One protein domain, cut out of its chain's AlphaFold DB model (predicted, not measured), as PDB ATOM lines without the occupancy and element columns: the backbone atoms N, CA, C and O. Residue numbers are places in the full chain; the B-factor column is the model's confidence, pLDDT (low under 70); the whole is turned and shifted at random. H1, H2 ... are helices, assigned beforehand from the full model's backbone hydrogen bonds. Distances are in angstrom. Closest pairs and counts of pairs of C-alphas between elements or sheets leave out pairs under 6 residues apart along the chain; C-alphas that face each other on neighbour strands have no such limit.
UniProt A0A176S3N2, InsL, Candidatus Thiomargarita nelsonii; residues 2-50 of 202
ATOM      1  N   VAL A   2     -19.663  42.067  41.152       90.75
ATOM      2  CA  VAL A   2     -19.419  43.018  42.265       90.75
ATOM      3  C   VAL A   2     -20.660  43.856  42.587       90.75
ATOM      4  O   VAL A   2     -21.083  43.876  43.730       90.75
ATOM      5  N   LEU A   3     -21.323  44.437  41.581       91.31
ATOM      6  CA  LEU A   3     -22.578  45.180  41.786       91.31
ATOM      7  C   LEU A   3     -23.713  44.325  42.371       91.31
ATOM      8  O   LEU A   3     -24.487  44.822  43.174       91.31
ATOM      9  N   LEU A   4     -23.810  43.046  41.993       93.50
ATOM     10  CA  LEU A   4     -24.853  42.157  42.511       93.50
ATOM     11  C   LEU A   4     -24.604  41.827  43.988       93.50
ATOM     12  O   LEU A   4     -25.519  41.911  44.793       93.50
ATOM     13  N   TYR A   5     -23.358  41.485  44.330       93.06
ATOM     14  CA  TYR A   5     -22.980  41.106  45.690       93.06
ATOM     15  C   TYR A   5     -22.906  42.314  46.633       93.06
ATOM     16  O   TYR A   5     -23.547  42.317  47.671       93.06
ATOM     17  N   CYS A   6     -22.140  43.345  46.267       87.75
ATOM     18  CA  CYS A   6     -21.859  44.501  47.124       87.75
ATOM     19  C   CYS A   6     -22.857  45.652  46.963       87.75
ATOM     20  O   CYS A   6     -22.969  46.478  47.856       87.75
ATOM     21  N   GLY A   7     -23.492  45.786  45.796       88.56
ATOM     22  CA  GLY A   7     -24.386  46.913  45.508       88.56
ATOM     23  C   GLY A   7     -25.860  46.606  45.760       88.56
ATOM     24  O   GLY A   7     -26.622  47.512  46.078       88.56
ATOM     25  N   LEU A   8     -26.262  45.343  45.600       92.75
ATOM     26  CA  LEU A   8     -27.638  44.877  45.806       92.75
ATOM     27  C   LEU A   8     -27.766  43.914  46.997       92.75
ATOM     28  O   LEU A   8     -28.820  43.304  47.152       92.75
ATOM     29  N   ASP A   9     -26.696  43.742  47.779       90.00
ATOM     30  CA  ASP A   9     -26.626  42.863  48.954       90.00
ATOM     31  C   ASP A   9     -27.100  41.420  48.707       90.00
ATOM     32  O   ASP A   9     -27.605  40.740  49.603       90.00
ATOM     33  N   GLN A  10     -26.925  40.917  47.481       94.25
ATOM     34  CA  GLN A  10     -27.260  39.532  47.165       94.25
ATOM     35  C   GLN A  10     -26.252  38.582  47.806       94.25
ATOM     36  O   GLN A  10     -25.039  38.787  47.755       94.25
ATOM     37  N   SER A  11     -26.737  37.464  48.332       94.50
ATOM     38  CA  SER A  11     -25.890  36.367  48.790       94.50
ATOM     39  C   SER A  11     -25.076  35.761  47.639       94.50
ATOM     40  O   SER A  11     -25.475  35.796  46.473       94.50
ATOM     41  N   LEU A  12     -23.954  35.101  47.955       95.44
ATOM     42  CA  LEU A  12     -23.137  34.398  46.948       95.44
ATOM     43  C   LEU A  12     -23.962  33.403  46.112       95.44
ATOM     44  O   LEU A  12     -23.690  33.213  44.926       95.44
ATOM     45  N   ARG A  13     -24.983  32.790  46.725       95.00
ATOM     46  CA  ARG A  13     -25.890  31.846  46.070       95.00
ATOM     47  C   ARG A  13     -26.832  32.537  45.086       95.00
ATOM     48  O   ARG A  13     -27.026  32.019  43.992       95.00
ATOM     49  N   GLU A  14     -27.389  33.690  45.444       95.69
ATOM     50  CA  GLU A  14     -28.237  34.482  44.543       95.69
ATOM     51  C   GLU A  14     -27.434  35.016  43.357       95.69
ATOM     52  O   GLU A  14     -27.866  34.880  42.214       95.69
ATOM     53  N   VAL A  15     -26.217  35.513  43.602       95.88
ATOM     54  CA  VAL A  15     -25.308  35.950  42.532       95.88
ATOM     55  C   VAL A  15     -24.978  34.791  41.587       95.88
ATOM     56  O   VAL A  15     -25.024  34.961  40.368       95.88
ATOM     57  N   ALA A  16     -24.676  33.605  42.125       95.44
ATOM     58  CA  ALA A  16     -24.428  32.409  41.320       95.44
ATOM     59  C   ALA A  16     -25.663  31.993  40.501       95.44
ATOM     60  O   ALA A  16     -25.530  31.634  39.328       95.44
ATOM     61  N   GLY A  17     -26.856  32.083  41.094       95.06
ATOM     62  CA  GLY A  17     -28.131  31.840  40.419       95.06
ATOM     63  C   GLY A  17     -28.360  32.797  39.251       95.06
ATOM     64  O   GLY A  17     -28.601  32.341  38.137       95.06
ATOM     65  N   HIS A  18     -28.199  34.107  39.469       93.94
ATOM     66  CA  HIS A  18     -28.336  35.115  38.415       93.94
ATOM     67  C   HIS A  18     -27.341  34.920  37.272       93.94
ATOM     68  O   HIS A  18     -27.726  35.004  36.110       93.94
ATOM     69  N   LEU A  19     -26.071  34.631  37.573       92.94
ATOM     70  CA  LEU A  19     -25.072  34.432  36.522       92.94
ATOM     71  C   LEU A  19     -25.266  33.114  35.762       92.94
ATOM     72  O   LEU A  19     -25.041  33.092  34.559       92.94
ATOM     73  N   THR A  20     -25.763  32.056  36.409       93.50
ATOM     74  CA  THR A  20     -26.111  30.789  35.733       93.50
ATOM     75  C   THR A  20     -27.256  30.953  34.723       93.50
ATOM     76  O   THR A  20     -27.389  30.146  33.811       93.50
ATOM     77  N   LEU A  21     -28.109  31.975  34.870       91.88
ATOM     78  CA  LEU A  21     -29.155  32.272  33.883       91.88
ATOM     79  C   LEU A  21     -28.618  32.985  32.634       91.88
ATOM     80  O   LEU A  21     -29.284  32.975  31.603       91.88
ATOM     81  N   LEU A  22     -27.452  33.629  32.735       89.31
ATOM     82  CA  LEU A  22     -26.840  34.404  31.654       89.31
ATOM     83  C   LEU A  22     -25.709  33.639  30.955       89.31
ATOM     84  O   LEU A  22     -25.503  33.822  29.760       89.31
ATOM     85  N   GLU A  23     -24.989  32.795  31.694       82.06
ATOM     86  CA  GLU A  23     -23.825  32.039  31.228       82.06
ATOM     87  C   GLU A  23     -23.853  30.577  31.712       82.06
ATOM     88  O   GLU A  23     -24.858  30.086  32.226       82.06
ATOM     89  N   GLU A  24     -22.747  29.847  31.542       86.62
ATOM     90  CA  GLU A  24     -22.604  28.492  32.074       86.62
ATOM     91  C   GLU A  24     -22.738  28.445  33.604       86.62
ATOM     92  O   GLU A  24     -22.459  29.403  34.333       86.62
ATOM     93  N   ARG A  25     -23.136  27.271  34.107       92.69
ATOM     94  CA  ARG A  25     -23.348  27.034  35.536       92.69
ATOM     95  C   ARG A  25     -22.116  27.415  36.356       92.69
ATOM     96  O   ARG A  25     -21.035  26.851  36.192       92.69
ATOM     97  N   ILE A  26     -22.329  28.288  37.334       95.06
ATOM     98  CA  ILE A  26     -21.298  28.795  38.239       95.06
ATOM     99  C   ILE A  26     -21.687  28.511  39.691       95.06
ATOM    100  O   ILE A  26     -22.853  28.602  40.068       95.06
ATOM    101  N   THR A  27     -20.721  28.119  40.520       95.56
ATOM    102  CA  THR A  27     -20.955  27.860  41.948       95.56
ATOM    103  C   THR A  27     -20.726  29.116  42.783       95.56
ATOM    104  O   THR A  27     -19.949  29.991  42.402       95.56
ATOM    105  N   ASP A  28     -21.353  29.184  43.954       94.62
ATOM    106  CA  ASP A  28     -21.133  30.234  44.958       94.62
ATOM    107  C   ASP A  28     -19.658  30.348  45.387       94.62
ATOM    108  O   ASP A  28     -19.124  31.452  45.500       94.62
ATOM    109  N   GLU A  29     -18.949  29.228  45.531       96.31
ATOM    110  CA  GLU A  29     -17.505  29.234  45.799       96.31
ATOM    111  C   GLU A  29     -16.700  29.821  44.625       96.31
ATOM    112  O   GLU A  29     -15.725  30.550  44.824       96.31
ATOM    113  N   ALA A  30     -17.118  29.570  43.380       94.56
ATOM    114  CA  ALA A  30     -16.485  30.174  42.212       94.56
ATOM    115  C   ALA A  30     -16.780  31.684  42.107       94.56
ATOM    116  O   ALA A  30     -15.919  32.432  41.637       94.56
ATOM    117  N   ILE A  31     -17.951  32.147  42.568       94.94
ATOM    118  CA  ILE A  31     -18.252  33.578  42.752       94.94
ATOM    119  C   ILE A  31     -17.320  34.179  43.802       94.94
ATOM    120  O   ILE A  31     -16.652  35.174  43.530       94.94
ATOM    121  N   ARG A  32     -17.203  33.545  44.974       94.81
ATOM    122  CA  ARG A  32     -16.339  34.008  46.068       94.81
ATOM    123  C   ARG A  32     -14.885  34.170  45.629       94.81
ATOM    124  O   ARG A  32     -14.273  35.192  45.927       94.81
ATOM    125  N   LYS A  33     -14.328  33.188  44.910       95.81
ATOM    126  CA  LYS A  33     -12.953  33.260  44.384       95.81
ATOM    127  C   LYS A  33     -12.768  34.426  43.415       95.81
ATOM    128  O   LYS A  33     -11.781  35.146  43.524       95.81
ATOM    129  N   ARG A  34     -13.725  34.644  42.506       94.44
ATOM    130  CA  ARG A  34     -13.675  35.769  41.560       94.44
ATOM    131  C   ARG A  34     -13.828  37.121  42.265       94.44
ATOM    132  O   ARG A  34     -13.132  38.055  41.893       94.44
ATOM    133  N   LEU A  35     -14.693  37.227  43.276       93.81
ATOM    134  CA  LEU A  35     -14.824  38.437  44.101       93.81
ATOM    135  C   LEU A  35     -13.525  38.731  44.858       93.81
ATOM    136  O   LEU A  35     -13.060  39.859  44.855       93.81
ATOM    137  N   LYS A  36     -12.874  37.721  45.441       90.50
ATOM    138  CA  LYS A  36     -11.552  37.916  46.059       90.50
ATOM    139  C   LYS A  36     -10.505  38.404  45.056       90.50
ATOM    140  O   LYS A  36      -9.685  39.244  45.392       90.50
ATOM    141  N   ALA A  37     -10.548  37.903  43.825       93.44
ATOM    142  CA  ALA A  37      -9.622  38.307  42.772       93.44
ATOM    143  C   ALA A  37      -9.902  39.708  42.192       93.44
ATOM    144  O   ALA A  37      -9.084  40.204  41.420       93.44
ATOM    145  N   CYS A  38     -11.030  40.355  42.525       91.44
ATOM    146  CA  CYS A  38     -11.372  41.662  41.962       91.44
ATOM    147  C   CYS A  38     -10.739  42.846  42.705       91.44
ATOM    148  O   CYS A  38     -10.936  43.976  42.270       91.44
ATOM    149  N   GLU A  39      -9.988  42.620  43.787       86.69
ATOM    150  CA  GLU A  39      -9.359  43.692  44.574       86.69
ATOM    151  C   GLU A  39      -8.552  44.681  43.706       86.69
ATOM    152  O   GLU A  39      -8.846  45.876  43.783       86.69
ATOM    153  N   PRO A  40      -7.626  44.254  42.814       90.19
ATOM    154  CA  PRO A  40      -6.871  45.205  41.994       90.19
ATOM    155  C   PRO A  40      -7.761  46.013  41.042       90.19
ATOM    156  O   PRO A  40      -7.507  47.189  40.800       90.19
ATOM    157  N   TRP A  41      -8.829  45.398  40.521       92.19
ATOM    158  CA  TRP A  41      -9.789  46.072  39.647       92.19
ATOM    159  C   TRP A  41     -10.619  47.114  40.405       92.19
ATOM    160  O   TRP A  41     -10.808  48.216  39.898       92.19
ATOM    161  N   VAL A  42     -11.075  46.804  41.626       87.75
ATOM    162  CA  VAL A  42     -11.791  47.771  42.475       87.75
ATOM    163  C   VAL A  42     -10.874  48.933  42.856       87.75
ATOM    164  O   VAL A  42     -11.303  50.078  42.760       87.75
ATOM    165  N   LYS A  43      -9.611  48.662  43.220       84.81
ATOM    166  CA  LYS A  43      -8.610  49.711  43.478       84.81
ATOM    167  C   LYS A  43      -8.451  50.629  42.265       84.81
ATOM    168  O   LYS A  43      -8.606  51.836  42.402       84.81
ATOM    169  N   ALA A  44      -8.226  50.066  41.074       87.69
ATOM    170  CA  ALA A  44      -8.105  50.846  39.840       87.69
ATOM    171  C   ALA A  44      -9.364  51.683  39.548       87.69
ATOM    172  O   ALA A  44      -9.256  52.860  39.222       87.69
ATOM    173  N   LEU A  45     -10.559  51.108  39.728       88.50
ATOM    174  CA  LEU A  45     -11.819  51.832  39.565       88.50
ATOM    175  C   LEU A  45     -11.935  53.011  40.545       88.50
ATOM    176  O   LEU A  45     -12.352  54.092  40.144       88.50
ATOM    177  N   LEU A  46     -11.565  52.821  41.815       84.38
ATOM    178  CA  LEU A  46     -11.582  53.894  42.810       84.38
ATOM    179  C   LEU A  46     -10.588  55.004  42.467       84.38
ATOM    180  O   LEU A  46     -10.948  56.170  42.586       84.38
ATOM    181  N   PHE A  47      -9.384  54.665  41.998       83.25
ATOM    182  CA  PHE A  47      -8.406  55.657  41.540       83.25
ATOM    183  C   PHE A  47      -8.919  56.509  40.372       83.25
ATOM    184  O   PHE A  47      -8.633  57.700  40.333       83.25
ATOM    185  N   GLU A  48      -9.695  55.928  39.454       86.38
ATOM    186  CA  GLU A  48     -10.317  56.662  38.340       86.38
ATOM    187  C   GLU A  48     -11.523  57.509  38.782       86.38
ATOM    188  O   GLU A  48     -11.787  58.576  38.229       86.38
ATOM    189  N   MET A  49     -12.297  57.033  39.764       86.19
ATOM    190  CA  MET A  49     -13.501  57.723  40.244       86.19
ATOM    191  C   MET A  49     -13.203  58.851  41.232       86.19
ATOM    192  O   MET A  49     -13.968  59.815  41.322       86.19
ATOM    193  N   LEU A  50     -12.143  58.705  42.024       80.88
ATOM    194  CA  LEU A  50     -11.719  59.723  42.970       80.88
ATOM    195  C   LEU A  50     -10.932  60.812  42.229       80.88
ATOM    196  O   LEU A  50     -10.184  60.512  41.301       80.88
TER     197      LEU A  50
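Overview. This is residues 2 to 50 of the 202 residues of the protein "InsL" of Candidatus Thiomargarita nelsonii (UniProt A0A176S3N2). H2 and H3 form a corner where they begin, short H1 lies near both, and H4 follows H3 as an arm; residues 43 to 50, of which 43 to 49 belong to H4, stick out. The 49 residues printed include four named helices, H1 to H4, and no named strand, an all helix class. The whole is only just loose, close to compact, with a radius of gyration of the C-alphas of 11.8 A and spans of 34 by 19 by 17 A.

Along the chain. H2, residues 12 to 22, measures 15.7 A and begins at C-alpha 12 (-23.137, 34.398, 46.948). H4, residues 39 to 49, measures 15.3 A and ends at C-alpha 49 (-13.501, 57.723, 40.244). H3 is residues 28 to 36, 12.3 A; H1 is residues 2 to 7, 7.1 A.

Arrangement. H2 and H3 touch, about perpendicular at 82 degrees, the closest C-alphas being Leu 12 and Asp 28, 5.0 A apart. H1 and H2 only just touch, with 3 pairs of C-alphas within 8 A, the closest Leu 4 and Val 15 at 6.2 A. H1 and H3 are close but not clearly touching. H4 is apart from H1 and H2; H3 and H4 meet only through their link. Every O i to N i+4 pair is within hydrogen-bond range in H1, H3 and H4, and 6 of 7 in H2.

Size, cuts and confidence. The C-alphas farthest apart, of Arg 25 and Leu 50, are 35.5 A apart. The printed part has no cut, its three links are tight, and no printed residue is under 70 in pLDDT.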